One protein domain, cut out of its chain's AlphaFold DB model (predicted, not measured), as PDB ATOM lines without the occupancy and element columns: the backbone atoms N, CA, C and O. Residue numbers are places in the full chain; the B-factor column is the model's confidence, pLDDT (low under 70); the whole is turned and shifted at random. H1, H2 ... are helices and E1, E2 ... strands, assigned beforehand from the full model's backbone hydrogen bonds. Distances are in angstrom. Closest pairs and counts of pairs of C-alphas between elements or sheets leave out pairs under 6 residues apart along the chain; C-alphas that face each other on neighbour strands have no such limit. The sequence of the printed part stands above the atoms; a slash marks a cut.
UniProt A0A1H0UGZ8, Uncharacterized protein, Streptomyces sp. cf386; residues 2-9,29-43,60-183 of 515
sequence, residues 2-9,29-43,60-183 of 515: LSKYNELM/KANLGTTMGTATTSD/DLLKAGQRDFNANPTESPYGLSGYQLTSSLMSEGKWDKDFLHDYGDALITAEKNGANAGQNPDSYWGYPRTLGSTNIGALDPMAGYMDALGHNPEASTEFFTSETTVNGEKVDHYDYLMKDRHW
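AT A GLANCE: This is residues 2 to 9, 29 to 43 and 60 to 183 of the 515 residues of an uncharacterized protein of Streptomyces sp. cf386 (UniProt A0A1H0UGZ8). Three helices, the long H5 and the shorter H4 and H6, run roughly alongside one another with their centres in a triangle and make the core of a slab-like domain. H1 and H2 pack on the H4 side and H3 on both H4 and H5, while on the far side of H5 lies a small strand hairpin, E1 and E2, with H7 and H8 near its base. Two long loops with no named element link parts of the core: residues 65 to 81 swing out from the end of H3 and come back to H4, and residues 117 to 140 run from the end of H5 back to the start of H6. The printed part has 147 residues with eight named helices and two named strands, in the order H1 H2 H3 H4 H5 H6 H7 E1 E2 H8; the class is mostly helix and the sheet, E1 - E2, is antiparallel. It is compact, with a radius of gyration of the C-alphas of 14.9 A and spans of 42 by 40 by 23 A.

IN THESE COORDINATES: H1 holds residues 2 to 9, 10.3 A from first to last C-alpha, and begins with C-alpha 2 at (139.788, 110.436, 94.118). H2 is residues 29 to 40, 16.4 A, and H3 is residues 60 to 64. H4 is residues 82 to 90, 11.8 A. H5, the longest helix, is residues 97 to 116 and measures 28.6 A, from C-alpha 97 at (145.448, 107.758, 114.260) to C-alpha 116 at (119.080, 98.355, 108.639). H6 is residues 141 to 151, 15.9 A, and H7 is residues 153 to 160, 10.5 A. E1 is residues 163 to 166 and E2 residues 169 to 172. H8, residues 173 to 180, ends with C-alpha 180 at (128.510, 90.326, 113.403).

HOW THE PARTS SIT: H4 is the hub, touching H1, H2, H3 and H6. It touches H6 at a shallow tilt of 25 degrees, the same way, with C-alphas Gln 84 and Pro 141 closest at 4.5 A. H2 touches H4 about perpendicular, at 86 degrees, with C-alphas Gly 33 and Leu 89 closest at 4.3 A. H1 touches H4 at a steep tilt of 69 degrees, only just short of perpendicular, with C-alphas Leu 2 and Leu 85 closest at 6.6 A. H3 touches H4, with C-alphas Ala 64 and Gly 82 closest at 5.1 A. H3 only just touches H5, with 3 pairs of C-alphas within 8 A, those of Leu 62 and Tyr 103 closest at 6.3 A; of H5, residues 102 to 106 alone take part. H5 and H6 form a helical hairpin and only just touch, with 3 pairs within 8 A, through residues 100 to 107 of H5 alone; C-alphas Gly 104 and Tyr 145 are closest at 7.4 A. H7 touches H5 at a shallow tilt of 28 degrees, the same way, through residues 97 to 104 of H5 alone, with C-alphas Lys 97 and Ala 155 closest at 4.8 A. H7 only just touches H8, with 3 pairs within 8 A; C-alphas Phe 160 and Tyr 174 are closest at 5.0 A. The closest C-alphas of H5 and E1, those of Thr 109 and Val 166, are 5.8 A apart. E1 and E2 are an antiparallel hairpin, with N 164 and O 171 at 3.0 A and N 171 and O 164 at 2.8 A, within hydrogen-bond range. In each of the eight helices every O i to N i+4 pair is within hydrogen-bond range.

THE WHOLE: The two C-alphas farthest apart, those of Thr 74 and Thr 161, are 43.5 A apart. Residues 10 to 28 and 44 to 59 are not printed; the gaps are 8.7 A from C-alpha 9 to C-alpha 29 and 17.2 A from C-alpha 43 to C-alpha 60. The links H3 to H4, of 17 residues, and H5 to H6, of 24, are long. Residues 68 to 69 pair antiparallel with residues 80 to 81. The mean pLDDT of the printed part is 88.7; it is under 70 at residues 75 to 76, 127 to 128 and 130 to 138.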
ATOM      1  N   LEU A   2     140.381 111.789  94.221       90.00
ATOM      2  CA  LEU A   2     139.788 110.436  94.118       90.00
ATOM      3  C   LEU A   2     139.182 110.104  92.742       90.00
ATOM      4  O   LEU A   2     139.424 109.030  92.215       90.00
ATOM      5  N   SER A   3     138.495 111.053  92.096       89.12
ATOM      6  CA  SER A   3     137.999 110.872  90.718       89.12
ATOM      7  C   SER A   3     139.106 110.530  89.712       89.12
ATOM      8  O   SER A   3     138.915 109.664  88.872       89.12
ATOM      9  N   LYS A   4     140.264 111.203  89.790       89.06
ATOM     10  CA  LYS A   4     141.402 110.954  88.893       89.06
ATOM     11  C   LYS A   4     142.133 109.668  89.236       89.06
ATOM     12  O   LYS A   4     142.551 108.963  88.330       89.06
ATOM     13  N   TYR A   5     142.240 109.354  90.523       88.75
ATOM     14  CA  TYR A   5     142.732 108.055  90.960       88.75
ATOM     15  C   TYR A   5     141.850 106.922  90.406       88.75
ATOM     16  O   TYR A   5     142.372 106.002  89.788       88.75
ATOM     17  N   ASN A   6     140.520 107.045  90.502       87.25
ATOM     18  CA  ASN A   6     139.608 106.043  89.954       87.25
ATOM     19  C   ASN A   6     139.700 105.917  88.426       87.25
ATOM     20  O   ASN A   6     139.735 104.807  87.919       87.25
ATOM     21  N   GLU A   7     139.791 107.023  87.681       85.31
ATOM     22  CA  GLU A   7     139.999 106.969  86.219       85.31
ATOM     23  C   GLU A   7     141.258 106.170  85.828       85.31
ATOM     24  O   GLU A   7     141.259 105.486  84.807       85.31
ATOM     25  N   LEU A   8     142.329 106.249  86.626       85.00
ATOM     26  CA  LEU A   8     143.578 105.522  86.372       85.00
ATOM     27  C   LEU A   8     143.487 104.045  86.764       85.00
ATOM     28  O   LEU A   8     143.990 103.188  86.039       85.00
ATOM     29  N   MET A   9     142.859 103.751  87.905       81.94
ATOM     30  CA  MET A   9     142.737 102.385  88.426       81.94
ATOM     31  C   MET A   9     141.611 101.595  87.757       81.94
ATOM     32  O   MET A   9     141.655 100.370  87.738       81.94
ATOM     33  N   LYS A  29     149.887 103.790  93.187       90.81
ATOM     34  CA  LYS A  29     148.994 103.589  94.339       90.81
ATOM     35  C   LYS A  29     149.788 103.684  95.647       90.81
ATOM     36  O   LYS A  29     149.435 104.517  96.475       90.81
ATOM     37  N   ALA A  30     150.868 102.913  95.782       91.38
ATOM     38  CA  ALA A  30     151.708 102.882  96.980       91.38
ATOM     39  C   ALA A  30     152.295 104.260  97.321       91.38
ATOM     40  O   ALA A  30     152.182 104.743  98.451       91.38
ATOM     41  N   ASN A  31     152.851 104.952  96.321       94.06
ATOM     42  CA  ASN A  31     153.416 106.289  96.495       94.06
ATOM     43  C   ASN A  31     152.350 107.323  96.883       94.06
ATOM     44  O   ASN A  31     152.588 108.161  97.757       94.06
ATOM     45  N   LEU A  32     151.175 107.283  96.245       93.62
ATOM     46  CA  LEU A  32     150.083 108.205  96.548       93.62
ATOM     47  C   LEU A  32     149.507 107.948  97.944       93.62
ATOM     48  O   LEU A  32     149.337 108.905  98.696       93.62
ATOM     49  N   GLY A  33     149.255 106.685  98.291       93.56
ATOM     50  CA  GLY A  33     148.767 106.271  99.604       93.56
ATOM     51  C   GLY A  33     149.718 106.688 100.722       93.56
ATOM     52  O   GLY A  33     149.326 107.448 101.603       93.56
ATOM     53  N   THR A  34     151.006 106.357 100.590       94.19
ATOM     54  CA  THR A  34     152.056 106.768 101.542       94.19
ATOM     55  C   THR A  34     152.147 108.288 101.690       94.19
ATOM     56  O   THR A  34     152.248 108.811 102.803       94.19
ATOM     57  N   THR A  35     152.095 109.024 100.574       93.75
ATOM     58  CA  THR A  35     152.140 110.496 100.591       93.75
ATOM     59  C   THR A  35     150.921 111.073 101.305       93.75
ATOM     60  O   THR A  35     151.051 112.020 102.079       93.75
ATOM     61  N   MET A  36     149.735 110.517 101.055       92.06
ATOM     62  CA  MET A  36     148.498 110.959 101.692       92.06
ATOM     63  C   MET A  36     148.473 110.636 103.181       92.06
ATOM     64  O   MET A  36     148.180 111.538 103.962       92.06
ATOM     65  N   GLY A  37     148.838 109.417 103.578       91.94
ATOM     66  CA  GLY A  37     148.958 109.039 104.984       91.94
ATOM     67  C   GLY A  37     149.914 109.969 105.728       91.94
ATOM     68  O   GLY A  37     149.530 110.599 106.711       91.94
ATOM     69  N   THR A  38     151.098 110.216 105.163       90.25
ATOM     70  CA  THR A  38     152.062 111.182 105.725       90.25
ATOM     71  C   THR A  38     151.492 112.605 105.801       90.25
ATOM     72  O   THR A  38     151.776 113.351 106.736       90.25
ATOM     73  N   ALA A  39     150.677 113.020 104.829       89.56
ATOM     74  CA  ALA A  39     150.025 114.323 104.884       89.56
ATOM     75  C   ALA A  39     149.006 114.404 106.031       89.56
ATOM     76  O   ALA A  39     148.910 115.454 106.662       89.56
ATOM     77  N   THR A  40     148.281 113.319 106.336       90.12
ATOM     78  CA  THR A  40     147.310 113.311 107.444       90.12
ATOM     79  C   THR A  40     147.952 113.513 108.815       90.12
ATOM     80  O   THR A  40     147.314 114.094 109.679       90.12
ATOM     81  N   THR A  41     149.221 113.136 108.997       86.38
ATOM     82  CA  THR A  41     149.951 113.280 110.273       86.38
ATOM     83  C   THR A  41     150.645 114.640 110.437       86.38
ATOM     84  O   THR A  41     151.435 114.850 111.359       86.38
ATOM     85  N   SER A  42     150.430 115.578 109.508       82.38
ATOM     86  CA  SER A  42     151.126 116.866 109.503       82.38
ATOM     87  C   SER A  42     150.498 117.884 110.467       82.38
ATOM     88  O   SER A  42     149.374 118.340 110.262       82.38
ATOM     89  N   ASP A  43     151.281 118.332 111.455       73.31
ATOM     90  CA  ASP A  43     150.880 119.344 112.444       73.31
ATOM     91  C   ASP A  43     151.407 120.762 112.153       73.31
ATOM     92  O   ASP A  43     152.548 120.953 111.708       73.31
ATOM     93  N   ASP A  60     137.239 116.239 104.472       93.81
ATOM     94  CA  ASP A  60     136.826 116.145 103.073       93.81
ATOM     95  C   ASP A  60     136.932 114.697 102.554       93.81
ATOM     96  O   ASP A  60     136.079 114.289 101.762       93.81
ATOM     97  N   LEU A  61     137.912 113.906 103.021       92.62
ATOM     98  CA  LEU A  61     138.006 112.465 102.744       92.62
ATOM     99  C   LEU A  61     136.866 111.679 103.407       92.62
ATOM    100  O   LEU A  61     136.181 110.929 102.713       92.62
ATOM    101  N   LEU A  62     136.585 111.913 104.696       94.44
ATOM    102  CA  LEU A  62     135.464 111.271 105.404       94.44
ATOM    103  C   LEU A  62     134.129 111.536 104.696       94.44
ATOM    104  O   LEU A  62     133.381 110.615 104.372       94.44
ATOM    105  N   LYS A  63     133.856 112.801 104.350       93.81
ATOM    106  CA  LYS A  63     132.649 113.183 103.591       93.81
ATOM    107  C   LYS A  63     132.611 112.585 102.189       93.81
ATOM    108  O   LYS A  63     131.530 112.432 101.619       93.81
ATOM    109  N   ALA A  64     133.769 112.309 101.593       93.19
ATOM    110  CA  ALA A  64     133.838 111.665 100.294       93.19
ATOM    111  C   ALA A  64     133.496 110.172 100.356       93.19
ATOM    112  O   ALA A  64     133.080 109.653  99.325       93.19
ATOM    113  N   GLY A  65     133.597 109.518 101.519       89.81
ATOM    114  CA  GLY A  65     133.385 108.077 101.698       89.81
ATOM    115  C   GLY A  65     132.122 107.538 101.018       89.81
ATOM    116  O   GLY A  65     132.192 106.644 100.178       89.81
ATOM    117  N   GLN A  66     130.968 108.156 101.285       85.94
ATOM    118  CA  GLN A  66     129.677 107.748 100.707       85.94
ATOM    119  C   GLN A  66     129.411 108.290  99.292       85.94
ATOM    120  O   GLN A  66     128.360 108.023  98.712       85.94
ATOM    121  N   ARG A  67     130.316 109.095  98.722       90.44
ATOM    122  CA  ARG A  67     130.130 109.645  97.374       90.44
ATOM    123  C   ARG A  67     130.537 108.617  96.329       90.44
ATOM    124  O   ARG A  67     131.614 108.040  96.416       90.44
ATOM    125  N   ASP A  68     129.720 108.490  95.293       87.75
ATOM    126  CA  ASP A  68     130.041 107.660  94.137       87.75
ATOM    127  C   ASP A  68     130.960 108.404  93.160       87.75
ATOM    128  O   ASP A  68     130.691 109.538  92.744       87.75
ATOM    129  N   PHE A  69     132.030 107.734  92.746       87.50
ATOM    130  CA  PHE A  69     132.979 108.188  91.738       87.50
ATOM    131  C   PHE A  69     132.891 107.258  90.534       87.50
ATOM    132  O   PHE A  69     133.409 106.145  90.563       87.50
ATOM    133  N   ASN A  70     132.223 107.692  89.468       85.12
ATOM    134  CA  ASN A  70     132.020 106.864  88.284       85.12
ATOM    135  C   ASN A  70     133.056 107.187  87.194       85.12
ATOM    136  O   ASN A  70     132.956 108.222  86.536       85.12
ATOM    137  N   ALA A  71     134.054 106.313  87.037       79.75
ATOM    138  CA  ALA A  71     135.065 106.418  85.982       79.75
ATOM    139  C   ALA A  71     134.544 105.937  84.613       79.75
ATOM    140  O   ALA A  71     134.934 106.497  83.592       79.75
ATOM    141  N   ASN A  72     133.620 104.966  84.597       73.88
ATOM    142  CA  ASN A  72     133.095 104.320  83.388       73.88
ATOM    143  C   ASN A  72     131.551 104.309  83.390       73.88
ATOM    144  O   ASN A  72     130.930 103.250  83.513       73.88
ATOM    145  N   PRO A  73     130.889 105.470  83.211       74.69
ATOM    146  CA  PRO A  73     129.429 105.585  83.323       74.69
ATOM    147  C   PRO A  73     128.651 104.819  82.248       74.69
ATOM    148  O   PRO A  73     127.435 104.669  82.344       74.69
ATOM    149  N   THR A  74     129.338 104.351  81.206       73.00
ATOM    150  CA  THR A  74     128.776 103.500  80.153       73.00
ATOM    151  C   THR A  74     128.706 102.024  80.542       73.00
ATOM    152  O   THR A  74     127.968 101.282  79.901       73.00
ATOM    153  N   GLU A  75     129.470 101.592  81.548       67.69
ATOM    154  CA  GLU A  75     129.577 100.188  81.971       67.69
ATOM    155  C   GLU A  75     128.722  99.901  83.201       67.69
ATOM    156  O   GLU A  75     128.016  98.895  83.241       67.69
ATOM    157  N   SER A  76     128.723 100.820  84.168       68.69
ATOM    158  CA  SER A  76     127.821 100.778  85.312       68.69
ATOM    159  C   SER A  76     127.233 102.163  85.580       68.69
ATOM    160  O   SER A  76     127.956 103.165  85.527       68.69
ATOM    161  N   PRO A  77     125.931 102.261  85.911       70.38
ATOM    162  CA  PRO A  77     125.367 103.510  86.406       70.38
ATOM    163  C   PRO A  77     125.952 103.917  87.771       70.38
ATOM    164  O   PRO A  77     125.833 105.084  88.144       70.38
ATOM    165  N   TYR A  78     126.620 103.001  88.483       72.94
ATOM    166  CA  TYR A  78     127.213 103.235  89.800       72.94
ATOM    167  C   TYR A  78     128.744 103.251  89.722       72.94
ATOM    168  O   TYR A  78     129.360 102.439  89.037       72.94
ATOM    169  N   GLY A  79     129.358 104.207  90.422       78.94
ATOM    170  CA  GLY A  79     130.815 104.315  90.542       78.94
ATOM    171  C   GLY A  79     131.382 103.486  91.692       78.94
ATOM    172  O   GLY A  79     130.634 102.795  92.367       78.94
ATOM    173  N   LEU A  80     132.680 103.594  91.973       86.00
ATOM    174  CA  LEU A  80     133.224 103.150  93.264       86.00
ATOM    175  C   LEU A  80     132.916 104.209  94.326       86.00
ATOM    176  O   LEU A  80     132.922 105.406  94.021       86.00
ATOM    177  N   SER A  81     132.629 103.790  95.555       89.50
ATOM    178  CA  SER A  81     132.465 104.715  96.674       89.50
ATOM    179  C   SER A  81     133.804 105.371  97.025       89.50
ATOM    180  O   SER A  81     134.885 104.842  96.744       89.50
ATOM    181  N   GLY A  82     133.759 106.539  97.663       92.12
ATOM    182  CA  GLY A  82     134.962 107.152  98.215       92.12
ATOM    183  C   GLY A  82     135.635 106.274  99.263       92.12
ATOM    184  O   GLY A  82     136.857 106.335  99.360       92.12
ATOM    185  N   TYR A  83     134.880 105.431  99.981       93.31
ATOM    186  CA  TYR A  83     135.444 104.441 100.896       93.31
ATOM    187  C   TYR A  83     136.295 103.422 100.141       93.31
ATOM    188  O   TYR A  83     137.450 103.232 100.484       93.31
ATOM    189  N   GLN A  84     135.798 102.842  99.045       90.44
ATOM    190  CA  GLN A  84     136.568 101.874  98.245       90.44
ATOM    191  C   GLN A  84     137.888 102.472  97.739       90.44
ATOM    192  O   GLN A  84     138.948 101.854  97.816       90.44
ATOM    193  N   LEU A  85     137.845 103.720  97.266       91.00
ATOM    194  CA  LEU A  85     139.031 104.404  96.754       91.00
ATOM    195  C   LEU A  85     140.006 104.820  97.861       91.00
ATOM    196  O   LEU A  85     141.216 104.733  97.667       91.00
ATOM    197  N   THR A  86     139.489 105.292  98.995       93.44
ATOM    198  CA  THR A  86     140.317 105.741 100.122       93.44
ATOM    199  C   THR A  86     140.921 104.546 100.846       93.44
ATOM    200  O   THR A  86     142.119 104.566 101.088       93.44
ATOM    201  N   SER A  87     140.156 103.474 101.064       93.12
ATOM    202  CA  SER A  87     140.642 102.213 101.634       93.12
ATOM    203  C   SER A  87     141.729 101.556 100.797       93.12
ATOM    204  O   SER A  87     142.717 101.067 101.331       93.12
ATOM    205  N   SER A  88     141.598 101.611  99.471       90.31
ATOM    206  CA  SER A  88     142.670 101.177  98.577       90.31
ATOM    207  C   SER A  88     143.951 101.989  98.805       90.31
ATOM    208  O   SER A  88     145.029 101.425  98.872       90.31
ATOM    209  N   LEU A  89     143.865 103.312  98.956       92.00
ATOM    210  CA  LEU A  89     145.045 104.148  99.210       92.00
ATOM    211  C   LEU A  89     145.592 104.005 100.633       92.00
ATOM    212  O   LEU A  89     146.790 104.181 100.826       92.00
ATOM    213  N   MET A  90     144.730 103.746 101.617       91.81
ATOM    214  CA  MET A  90     145.129 103.695 103.020       91.81
ATOM    215  C   MET A  90     145.796 102.388 103.421       91.81
ATOM    216  O   MET A  90     146.559 102.399 104.378       91.81
ATOM    217  N   SER A  91     145.628 101.329 102.623       88.75
ATOM    218  CA  SER A  91     146.416 100.092 102.712       88.75
ATOM    219  C   SER A  91     147.920 100.304 102.440       88.75
ATOM    220  O   SER A  91     148.648  99.356 102.190       88.75
ATOM    221  N   GLU A  92     148.377 101.551 102.338       89.62
ATOM    222  CA  GLU A  92     149.743 101.923 102.012       89.62
ATOM    223  C   GLU A  92     150.187 103.029 102.979       89.62
ATOM    224  O   GLU A  92     149.542 104.079 103.107       89.62
ATOM    225  N   GLY A  93     151.338 102.821 103.614       86.50
ATOM    226  CA  GLY A  93     151.957 103.787 104.516       86.50
ATOM    227  C   GLY A  93     151.249 103.946 105.867       86.50
ATOM    228  O   GLY A  93     150.381 103.171 106.255       86.50
ATOM    229  N   LYS A  94     151.661 104.976 106.614       90.31
ATOM    230  CA  LYS A  94     151.129 105.290 107.947       90.31
ATOM    231  C   LYS A  94     150.203 106.489 107.884       90.31
ATOM    232  O   LYS A  94     150.542 107.495 107.259       90.31
ATOM    233  N   TRP A  95     149.050 106.364 108.521       93.88
ATOM    234  CA  TRP A  95     147.981 107.354 108.498       93.88
ATOM    235  C   TRP A  95     147.731 107.878 109.903       93.88
ATOM    236  O   TRP A  95     148.097 107.250 110.894       93.88
ATOM    237  N   ASP A  96     147.138 109.062 109.980       94.19
ATOM    238  CA  ASP A  96     146.800 109.684 111.249       94.19
ATOM    239  C   ASP A  96     145.824 108.828 112.061       94.19
ATOM    240  O   ASP A  96     144.818 108.341 111.543       94.19
ATOM    241  N   LYS A  97     146.146 108.657 113.342       94.44
ATOM    242  CA  LYS A  97     145.448 107.758 114.260       94.44
ATOM    243  C   LYS A  97     143.982 108.154 114.443       94.44
ATOM    244  O   LYS A  97     143.101 107.307 114.312       94.44
ATOM    245  N   ASP A  98     143.724 109.438 114.688       93.56
ATOM    246  CA  ASP A  98     142.370 109.942 114.930       93.56
ATOM    247  C   ASP A  98     141.537 109.866 113.638       93.56
ATOM    248  O   ASP A  98     140.376 109.458 113.663       93.56
ATOM    249  N   PHE A  99     142.148 110.146 112.479       95.62
ATOM    250  CA  PHE A  99     141.498 109.919 111.187       95.62
ATOM    251  C   PHE A  99     141.153 108.446 110.940       95.62
ATOM    252  O   PHE A  99     140.062 108.167 110.449       95.62
ATOM    253  N   LEU A 100     142.058 107.508 111.251       97.25
ATOM    254  CA  LEU A 100     141.785 106.074 111.118       97.25
ATOM    255  C   LEU A 100     140.615 105.649 112.009       97.25
ATOM    256  O   LEU A 100     139.767 104.887 111.547       97.25
ATOM    257  N   HIS A 101     140.533 106.164 113.236       97.62
ATOM    258  CA  HIS A 101     139.408 105.907 114.132       97.62
ATOM    259  C   HIS A 101     138.088 106.436 113.542       97.62
ATOM    260  O   HIS A 101     137.158 105.666 113.310       97.62
ATOM    261  N   ASP A 102     138.026 107.729 113.201       97.19
ATOM    262  CA  ASP A 102     136.827 108.359 112.623       97.19
ATOM    263  C   ASP A 102     136.385 107.698 111.305       97.19
ATOM    264  O   ASP A 102     135.191 107.602 111.001       97.19
ATOM    265  N   TYR A 103     137.345 107.244 110.496       97.75
ATOM    266  CA  TYR A 103     137.077 106.541 109.246       97.75
ATOM    267  C   TYR A 103     136.437 105.172 109.490       97.75
ATOM    268  O   TYR A 103     135.455 104.845 108.819       97.75
ATOM    269  N   GLY A 104     136.953 104.406 110.456       97.94
ATOM    270  CA  GLY A 104     136.398 103.112 110.854       97.94
ATOM    271  C   GLY A 104     134.975 103.229 111.394       97.94
ATOM    272  O   GLY A 104     134.079 102.539 110.903       97.94
ATOM    273  N   ASP A 105     134.731 104.179 112.303       98.31
ATOM    274  CA  ASP A 105     133.394 104.510 112.816       98.31
ATOM    275  C   ASP A 105     132.410 104.799 111.678       98.31
ATOM    276  O   ASP A 105     131.289 104.277 111.633       98.31
ATOM    277  N   ALA A 106     132.834 105.635 110.727       97.62
ATOM    278  CA  ALA A 106     132.011 106.010 109.590       97.62
ATOM    279  C   ALA A 106     131.734 104.816 108.659       97.62
ATOM    280  O   ALA A 106     130.643 104.734 108.087       97.62
ATOM    281  N   LEU A 107     132.690 103.892 108.524       96.25
ATOM    282  CA  LEU A 107     132.559 102.696 107.698       96.25
ATOM    283  C   LEU A 107     131.582 101.685 108.315       96.25
ATOM    284  O   LEU A 107     130.622 101.299 107.645       96.25
ATOM    285  N   ILE A 108     131.739 101.359 109.604       97.44
ATOM    286  CA  ILE A 108     130.796 100.512 110.363       97.44
ATOM    287  C   ILE A 108     129.393 101.126 110.334       97.44
ATOM    288  O   ILE A 108     128.398 100.447 110.069       97.44
ATOM    289  N   THR A 109     129.298 102.442 110.542       97.00
ATOM    290  CA  THR A 109     128.026 103.172 110.477       97.00
ATOM    291  C   THR A 109     127.368 103.048 109.102       97.00
ATOM    292  O   THR A 109     126.147 102.894 109.017       97.00
ATOM    293  N   ALA A 110     128.141 103.119 108.014       95.50
ATOM    294  CA  ALA A 110     127.623 102.966 106.658       95.50
ATOM    295  C   ALA A 110     127.072 101.550 106.418       95.50
ATOM    296  O   ALA A 110     125.925 101.417 105.983       95.50
ATOM    297  N   GLU A 111     127.836 100.514 106.778       95.06
ATOM    298  CA  GLU A 111     127.435  99.108 106.629       95.06
ATOM    299  C   GLU A 111     126.188  98.776 107.464       95.06
ATOM    300  O   GLU A 111     125.199  98.265 106.930       95.06
ATOM    301  N   LYS A 112     126.160  99.161 108.749       95.00
ATOM    302  CA  LYS A 112     124.993  98.962 109.630       95.00
ATOM    303  C   LYS A 112     123.762  99.728 109.144       95.00
ATOM    304  O   LYS A 112     122.652  99.201 109.208       95.00
ATOM    305  N   ASN A 113     123.912 100.956 108.643       94.38
ATOM    306  CA  ASN A 113     122.785 101.696 108.065       94.38
ATOM    307  C   ASN A 113     122.256 101.041 106.784       94.38
ATOM    308  O   ASN A 113     121.040 100.990 106.598       94.38
ATOM    309  N   GLY A 114     123.141 100.514 105.934       92.38
ATOM    310  CA  GLY A 114     122.758  99.735 104.757       92.38
ATOM    311  C   GLY A 114     121.963  98.485 105.137       92.38
ATOM    312  O   GLY A 114     120.850  98.284 104.641       92.38
ATOM    313  N   ALA A 115     122.476  97.703 106.088       91.75
ATOM    314  CA  ALA A 115     121.807  96.510 106.606       91.75
ATOM    315  C   ALA A 115     120.432  96.837 107.223       91.75
ATOM    316  O   ALA A 115     119.431  96.208 106.882       91.75
ATOM    317  N   ASN A 116     120.342  97.885 108.049       91.94
ATOM    318  CA  ASN A 116     119.080  98.355 108.639       91.94
ATOM    319  C   ASN A 116     118.066  98.836 107.586       91.94
ATOM    320  O   ASN A 116     116.856  98.751 107.798       91.94
ATOM    321  N   ALA A 117     118.544  99.328 106.441       92.94
ATOM    322  CA  ALA A 117     117.713  99.685 105.295       92.94
ATOM    323  C   ALA A 117     117.310  98.470 104.429       92.94
ATOM    324  O   ALA A 117     116.652  98.648 103.402       92.94
ATOM    325  N   GLY A 118     117.682  97.249 104.827       90.62
ATOM    326  CA  GLY A 118     117.367  96.005 104.123       90.62
ATOM    327  C   GLY A 118     118.258  95.728 102.911       90.62
ATOM    328  O   GLY A 118     117.865  94.957 102.034       90.62
ATOM    329  N   GLN A 119     119.422  96.375 102.814       89.12
ATOM    330  CA  GLN A 119     120.396  96.071 101.767       89.12
ATOM    331  C   GLN A 119     121.123  94.768 102.090       89.12
ATOM    332  O   GLN A 119     121.388  94.477 103.252       89.12
ATOM    333  N   ASN A 120     121.450  93.993 101.053       86.19
ATOM    334  CA  ASN A 120     122.242  92.780 101.209       86.19
ATOM    335  C   ASN A 120     123.688  93.151 101.607       86.19
ATOM    336  O   ASN A 120     124.354  93.786 100.781       86.19
ATOM    337  N   PRO A 121     124.181  92.762 102.801       83.44
ATOM    338  CA  PRO A 121     125.544  93.062 103.244       83.44
ATOM    339  C   PRO A 121     126.609  92.592 102.246       83.44
ATOM    340  O   PRO A 121     127.482  93.375 101.879       83.44
ATOM    341  N   ASP A 122     126.435  91.396 101.672       77.06
ATOM    342  CA  ASP A 122     127.329  90.821 100.652       77.06
ATOM    343  C   ASP A 122     127.458  91.640  99.382       77.06
ATOM    344  O   ASP A 122     128.365  91.456  98.581       77.06
ATOM    345  N   SER A 123     126.476  92.486  99.109       78.19
ATOM    346  CA  SER A 123     126.412  93.252  97.871       78.19
ATOM    347  C   SER A 123     126.584  94.740  98.110       78.19
ATOM    348  O   SER A 123     126.636  95.480  97.131       78.19
ATOM    349  N   TYR A 124     126.693  95.178  99.370       84.25
ATOM    350  CA  TYR A 124     126.656  96.591  99.739       84.25
ATOM    351  C   TYR A 124     127.738  97.399  99.012       84.25
ATOM    352  O   TYR A 124     127.453  98.444  98.418       84.25
ATOM    353  N   TRP A 125     128.960  96.864  98.972       85.38
ATOM    354  CA  TRP A 125     130.083  97.497  98.282       85.38
ATOM    355  C   TRP A 125     130.320  96.994  96.856       85.38
ATOM    356  O   TRP A 125     130.977  97.676  96.073       85.38
ATOM    357  N   GLY A 126     129.800  95.825  96.488       74.94
ATOM    358  CA  GLY A 126     130.134  95.185  95.214       74.94
ATOM    359  C   GLY A 126     129.102  95.410  94.140       74.94
ATOM    360  O   GLY A 126     129.399  96.053  93.153       74.94
ATOM    361  N   TYR A 127     127.886  94.882  94.272       66.69
ATOM    362  CA  TYR A 127     126.945  94.863  93.153       66.69
ATOM    363  C   TYR A 127     126.047  96.113  93.127       66.69
ATOM    364  O   TYR A 127     125.423  96.426  94.140       66.69
ATOM    365  N   PRO A 128     125.882  96.809  91.980       59.66
ATOM    366  CA  PRO A 128     126.427  96.548  90.637       59.66
ATOM    367  C   PRO A 128     127.631  97.456  90.277       59.66
ATOM    368  O   PRO A 128     127.717  97.989  89.167       59.66
ATOM    369  N   ARG A 129     128.544  97.698  91.219       70.31
ATOM    370  CA  ARG A 129     129.831  98.375  91.007       70.31
ATOM    371  C   ARG A 129     130.829  97.368  90.416       70.31
ATOM    372  O   ARG A 129     130.817  96.186  90.738       70.31
ATOM    373  N   THR A 130     131.690  97.818  89.515       61.53
ATOM    374  CA  THR A 130     132.717  96.961  88.909       61.53
ATOM    375  C   THR A 130     134.082  97.570  89.167       61.53
ATOM    376  O   THR A 130     134.288  98.751  88.875       61.53
ATOM    377  N   LEU A 131     135.025  96.770  89.669       61.97
ATOM    378  CA  LEU A 131     136.438  97.110  89.527       61.97
ATOM    379  C   LEU A 131     136.747  97.133  88.029       61.97
ATOM    380  O   LEU A 131     136.293  96.260  87.285       61.97
ATOM    381  N   GLY A 132     137.490  98.137  87.566       58.84
ATOM    382  CA  GLY A 132     138.027  98.080  86.208       58.84
ATOM    383  C   GLY A 132     139.002  96.907  86.041       58.84
ATOM    384  O   GLY A 132     139.322  96.192  86.987       58.84
ATOM    385  N   SER A 133     139.531  96.723  84.832       56.34
ATOM    386  CA  SER A 133     140.334  95.544  84.456       56.34
ATOM    387  C   SER A 133     141.702  95.400  85.149       56.34
ATOM    388  O   SER A 133     142.487  94.530  84.769       56.34
ATOM    389  N   THR A 134     142.031  96.246  86.130       62.53
ATOM    390  CA  THR A 134     143.344  96.266  86.793       62.53
ATOM    391  C   THR A 134     143.433  95.351  88.013       62.53
ATOM    392  O   THR A 134     144.535  94.904  88.322       62.53
ATOM    393  N   ASN A 135     142.317  95.095  88.710       62.00
ATOM    394  CA  ASN A 135     142.280  94.462  90.040       62.00
ATOM    395  C   ASN A 135     143.211  95.130  91.085       62.00
ATOM    396  O   ASN A 135     143.696  94.466  91.992       62.00
ATOM    397  N   ILE A 136     143.516  96.430  90.954       59.59
ATOM    398  CA  ILE A 136     144.451  97.145  91.857       59.59
ATOM    399  C   ILE A 136     143.752  97.709  93.115       59.59
ATOM    400  O   ILE A 136     144.426  98.147  94.045       59.59
ATOM    401  N   GLY A 137     142.418  97.675  93.171       60.72
ATOM    402  CA  GLY A 137     141.632  98.069  94.344       60.72
ATOM    403  C   GLY A 137     140.775  96.925  94.884       60.72
ATOM    404  O   GLY A 137     140.447  95.999  94.145       60.72
ATOM    405  N   ALA A 138     140.387  97.037  96.152       68.31
ATOM    406  CA  ALA A 138     139.397  96.178  96.791       68.31
ATOM    407  C   ALA A 138     137.979  96.725  96.544       68.31
ATOM    408  O   ALA A 138     137.746  97.935  96.638       68.31
ATOM    409  N   LEU A 139     137.020  95.848  96.235       79.25
ATOM    410  CA  LEU A 139     135.604  96.197  96.333       79.25
ATOM    411  C   LEU A 139     135.181  96.349  97.788       79.25
ATOM    412  O   LEU A 139     134.337  97.195  98.047       79.25
ATOM    413  N   ASP A 140     135.731  95.573  98.718       89.31
ATOM    414  CA  ASP A 140     135.444  95.758 100.136       89.31
ATOM    415  C   ASP A 140     136.401  96.806 100.741       89.31
ATOM    416  O   ASP A 140     137.591  96.525 100.921       89.31
ATOM    417  N   PRO A 141     135.928  98.025 101.068       91.94
ATOM    418  CA  PRO A 141     136.752  99.018 101.744       91.94
ATOM    419  C   PRO A 141     137.199  98.588 103.146       91.94
ATOM    420  O   PRO A 141     138.184  99.142 103.637       91.94
ATOM    421  N   MET A 142     136.520  97.638 103.798       94.56
ATOM    422  CA  MET A 142     136.922  97.182 105.128       94.56
ATOM    423  C   MET A 142     138.263  96.450 105.080       94.56
ATOM    424  O   MET A 142     139.102  96.685 105.940       94.56
ATOM    425  N   ALA A 143     138.522  95.657 104.037       91.50
ATOM    426  CA  ALA A 143     139.793  94.951 103.882       91.50
ATOM    427  C   ALA A 143     140.986  95.922 103.805       91.50
ATOM    428  O   ALA A 143     141.945  95.792 104.561       91.50
ATOM    429  N   GLY A 144     140.902  96.957 102.957       91.56
ATOM    430  CA  GLY A 144     141.960  97.974 102.857       91.56
ATOM    431  C   GLY A 144     142.102  98.838 104.116       91.56
ATOM    432  O   GLY A 144     143.195  99.310 104.421       91.56
ATOM    433  N   TYR A 145     141.014  99.024 104.870       96.44
ATOM    434  CA  TYR A 145     141.053  99.705 106.163       96.44
ATOM    435  C   TYR A 145     141.721  98.850 107.251       96.44
ATOM    436  O   TYR A 145     142.550  99.367 107.995       96.44
ATOM    437  N   MET A 146     141.426  97.548 107.313       97.06
ATOM    438  CA  MET A 146     142.105  96.621 108.224       97.06
ATOM    439  C   MET A 146     143.606  96.550 107.937       97.06
ATOM    440  O   MET A 146     144.409  96.616 108.861       97.06
ATOM    441  N   ASP A 147     144.001  96.530 106.663       93.19
ATOM    442  CA  ASP A 147     145.417  96.575 106.279       93.19
ATOM    443  C   ASP A 147     146.106  97.844 106.807       93.19
ATOM    444  O   ASP A 147     147.189  97.799 107.387       93.19
ATOM    445  N   ALA A 148     145.420  98.988 106.709       95.62
ATOM    446  CA  ALA A 148     145.907 100.239 107.273       95.62
ATOM    447  C   ALA A 148     146.044 100.183 108.796       95.62
ATOM    448  O   ALA A 148     147.052 100.647 109.323       95.62
ATOM    449  N   LEU A 149     145.078  99.607 109.515       98.00
ATOM    450  CA  LEU A 149     145.210  99.390 110.958       98.00
ATOM    451  C   LEU A 149     146.403  98.480 111.284       98.00
ATOM    452  O   LEU A 149     147.153  98.790 112.204       98.00
ATOM    453  N   GLY A 150     146.654  97.446 110.477       96.12
ATOM    454  CA  GLY A 150     147.824  96.572 110.608       96.12
ATOM    455  C   GLY A 150     149.166  97.316 110.564       96.12
ATOM    456  O   GLY A 150     150.129  96.916 111.219       96.12
ATOM    457  N   HIS A 151     149.250  98.433 109.842       93.31
ATOM    458  CA  HIS A 151     150.456  99.267 109.813       93.31
ATOM    459  C   HIS A 151     150.532 100.298 110.953       93.31
ATOM    460  O   HIS A 151     151.586 100.920 111.149       93.31
ATOM    461  N   ASN A 152     149.448 100.505 111.705       94.81
ATOM    462  CA  ASN A 152     149.287 101.591 112.673       94.81
ATOM    463  C   ASN A 152     148.830 101.037 114.046       94.81
ATOM    464  O   ASN A 152     147.655 101.168 114.393       94.81
ATOM    465  N   PRO A 153     149.747 100.478 114.862       94.56
ATOM    466  CA  PRO A 153     149.410  99.722 116.076       94.56
ATOM    467  C   PRO A 153     148.601 100.506 117.106       94.56
ATOM    468  O   PRO A 153     147.613 100.003 117.624       94.56
ATOM    469  N   GLU A 154     148.964 101.765 117.374       94.81
ATOM    470  CA  GLU A 154     148.215 102.604 118.321       94.81
ATOM    471  C   GLU A 154     146.773 102.846 117.856       94.81
ATOM    472  O   GLU A 154     145.849 102.790 118.667       94.81
ATOM    473  N   ALA A 155     146.574 103.072 116.550       97.38
ATOM    474  CA  ALA A 155     145.246 103.226 115.958       97.38
ATOM    475  C   ALA A 155     144.466 101.913 116.021       97.38
ATOM    476  O   ALA A 155     143.280 101.925 116.332       97.38
ATOM    477  N   SER A 156     145.140 100.788 115.770       98.19
ATOM    478  CA  SER A 156     144.534  99.462 115.803       98.19
ATOM    479  C   SER A 156     144.066  99.089 117.211       98.19
ATOM    480  O   SER A 156     142.889  98.784 117.406       98.19
ATOM    481  N   THR A 157     144.935  99.213 118.225       98.50
ATOM    482  CA  THR A 157     144.561  98.983 119.630       98.50
ATOM    483  C   THR A 157     143.392  99.881 120.036       98.50
ATOM    484  O   THR A 157     142.445  99.413 120.663       98.50
ATOM    485  N   GLU A 158     143.438 101.175 119.702       98.25
ATOM    486  CA  GLU A 158     142.355 102.101 120.042       98.25
ATOM    487  C   GLU A 158     141.045 101.712 119.359       98.25
ATOM    488  O   GLU A 158     140.021 101.628 120.025       98.25
ATOM    489  N   PHE A 159     141.082 101.395 118.067       98.62
ATOM    490  CA  PHE A 159     139.896 101.038 117.306       98.62
ATOM    491  C   PHE A 159     139.232  99.755 117.821       98.62
ATOM    492  O   PHE A 159     138.039  99.777 118.114       98.62
ATOM    493  N   PHE A 160     139.977  98.661 118.008       98.75
ATOM    494  CA  PHE A 160     139.412  97.389 118.488       98.75
ATOM    495  C   PHE A 160     138.962  97.415 119.955       98.75
ATOM    496  O   PHE A 160     138.214  96.535 120.377       98.75
ATOM    497  N   THR A 161     139.397  98.410 120.734       98.06
ATOM    498  CA  THR A 161     138.952  98.614 122.126       98.06
ATOM    499  C   THR A 161     137.868  99.685 122.266       98.06
ATOM    500  O   THR A 161     137.498 100.045 123.387       98.06
ATOM    501  N   SER A 162     137.350 100.178 121.140       98.19
ATOM    502  CA  SER A 162     136.306 101.195 121.061       98.19
ATOM    503  C   SER A 162     134.969 100.623 120.580       98.19
ATOM    504  O   SER A 162     134.850  99.494 120.100       98.19
ATOM    505  N   GLU A 163     133.938 101.448 120.720       97.94
ATOM    506  CA  GLU A 163     132.598 101.213 120.198       97.94
ATOM    507  C   GLU A 163     132.100 102.480 119.500       97.94
ATOM    508  O   GLU A 163     132.443 103.598 119.898       97.94
ATOM    509  N   THR A 164     131.208 102.311 118.530       97.62
ATOM    510  CA  THR A 164     130.492 103.423 117.901       97.62
ATOM    511  C   THR A 164     128.989 103.303 118.139       97.62
ATOM    512  O   THR A 164     128.468 102.237 118.471       97.62
ATOM    513  N   THR A 165     128.251 104.410 118.020       97.38
ATOM    514  CA  THR A 165     126.788 104.414 118.199       97.38
ATOM    515  C   THR A 165     126.081 104.586 116.862       97.38
ATOM    516  O   THR A 165     126.089 105.672 116.283       97.38
ATOM    517  N   VAL A 166     125.371 103.549 116.417       95.31
ATOM    518  CA  VAL A 166     124.590 103.560 115.173       95.31
ATOM    519  C   VAL A 166     123.106 103.479 115.511       95.31
ATOM    520  O   VAL A 166     122.642 102.514 116.105       95.31
ATOM    521  N   ASN A 167     122.327 104.502 115.146       92.88
ATOM    522  CA  ASN A 167     120.876 104.561 115.401       92.88
ATOM    523  C   ASN A 167     120.466 104.326 116.874       92.88
ATOM    524  O   ASN A 167     119.366 103.851 117.149       92.88
ATOM    525  N   GLY A 168     121.332 104.698 117.824       93.12
ATOM    526  CA  GLY A 168     121.106 104.521 119.264       93.12
ATOM    527  C   GLY A 168     121.529 103.157 119.820       93.12
ATOM    528  O   GLY A 168     121.407 102.946 121.024       93.12
ATOM    529  N   GLU A 169     122.040 102.259 118.976       94.81
ATOM    530  CA  GLU A 169     122.661 100.993 119.361       94.81
ATOM    531  C   GLU A 169     124.182 101.168 119.462       94.81
ATOM    532  O   GLU A 169     124.791 101.793 118.593       94.81
ATOM    533  N   LYS A 170     124.788 100.625 120.521       97.44
ATOM    534  CA  LYS A 170     126.246 100.538 120.649       97.44
ATOM    535  C   LYS A 170     126.754  99.348 119.841       97.44
ATOM    536  O   LYS A 170     126.218  98.253 119.979       97.44
ATOM    537  N   VAL A 171     127.773  99.578 119.030       98.00
ATOM    538  CA  VAL A 171     128.425  98.575 118.191       98.00
ATOM    539  C   VAL A 171     129.884  98.502 118.622       98.00
ATOM    540  O   VAL A 171     130.652  99.419 118.337       98.00
ATOM    541  N   ASP A 172     130.243  97.442 119.344       98.44
ATOM    542  CA  ASP A 172     131.634  97.134 119.698       98.44
ATOM    543  C   ASP A 172     132.399  96.773 118.418       98.44
ATOM    544  O   ASP A 172     131.935  95.946 117.632       98.44
ATOM    545  N   HIS A 173     133.536  97.424 118.167       98.62
ATOM    546  CA  HIS A 173     134.243  97.260 116.894       98.62
ATOM    547  C   HIS A 173     134.818  95.856 116.719       98.62
ATOM    548  O   HIS A 173     134.764  95.306 115.617       98.62
ATOM    549  N   TYR A 174     135.340  95.266 117.796       98.56
ATOM    550  CA  TYR A 174     135.868  93.909 117.768       98.56
ATOM    551  C   TYR A 174     134.758  92.893 117.496       98.56
ATOM    552  O   TYR A 174     134.887  92.085 116.581       98.56
ATOM    553  N   ASP A 175     133.658  92.944 118.252       98.06
ATOM    554  CA  ASP A 175     132.549  92.002 118.080       98.06
ATOM    555  C   ASP A 175     131.880  92.196 116.716       98.06
ATOM    556  O   ASP A 175     131.552  91.212 116.054       98.06
ATOM    557  N   TYR A 176     131.789  93.437 116.227       98.00
ATOM    558  CA  TYR A 176     131.321  93.687 114.872       98.00
ATOM    559  C   TYR A 176     132.200  92.989 113.836       98.00
ATOM    560  O   TYR A 176     131.687  92.228 113.029       98.00
ATOM    561  N   LEU A 177     133.514  93.208 113.853       97.62
ATOM    562  CA  LEU A 177     134.402  92.678 112.815       97.62
ATOM    563  C   LEU A 177     134.613  91.168 112.896       97.62
ATOM    564  O   LEU A 177     134.740  90.531 111.853       97.62
ATOM    565  N   MET A 178     134.654  90.617 114.107       96.44
ATOM    566  CA  MET A 178     134.882  89.191 114.323       96.44
ATOM    567  C   MET A 178     133.608  88.364 114.181       96.44
ATOM    568  O   MET A 178     133.690  87.237 113.719       96.44
ATOM    569  N   LYS A 179     132.448  88.876 114.614       95.06
ATOM    570  CA  LYS A 179     131.238  88.055 114.816       95.06
ATOM    571  C   LYS A 179     130.053  88.523 113.982       95.06
ATOM    572  O   LYS A 179     129.380  87.703 113.365       95.06
ATOM    573  N   ASP A 180     129.770  89.825 113.975       94.69
ATOM    574  CA  ASP A 180     128.510  90.326 113.403       94.69
ATOM    575  C   ASP A 180     128.613  90.692 111.915       94.69
ATOM    576  O   ASP A 180     127.611  90.691 111.192       94.69
ATOM    577  N   ARG A 181     129.802  91.087 111.453       94.00
ATOM    578  CA  ARG A 181     130.032  91.577 110.098       94.00
ATOM    579  C   ARG A 181     130.026  90.413 109.126       94.00
ATOM    580  O   ARG A 181     130.803  89.473 109.236       94.00
ATOM    581  N   HIS A 182     129.214  90.553 108.088       90.38
ATOM    582  CA  HIS A 182     129.250  89.644 106.961       90.38
ATOM    583  C   HIS A 182     130.398  90.028 106.019       90.38
ATOM    584  O   HIS A 182     130.299  91.015 105.285       90.38
ATOM    585  N   TRP A 183     131.494  89.273 106.068       89.94
ATOM    586  CA  TRP A 183     132.608  89.442 105.142       89.94
ATOM    587  C   TRP A 183     132.245  88.844 103.778       89.94
ATOM    588  O   TRP A 183     131.827  87.689 103.715       89.94
TER     589      TRP A 183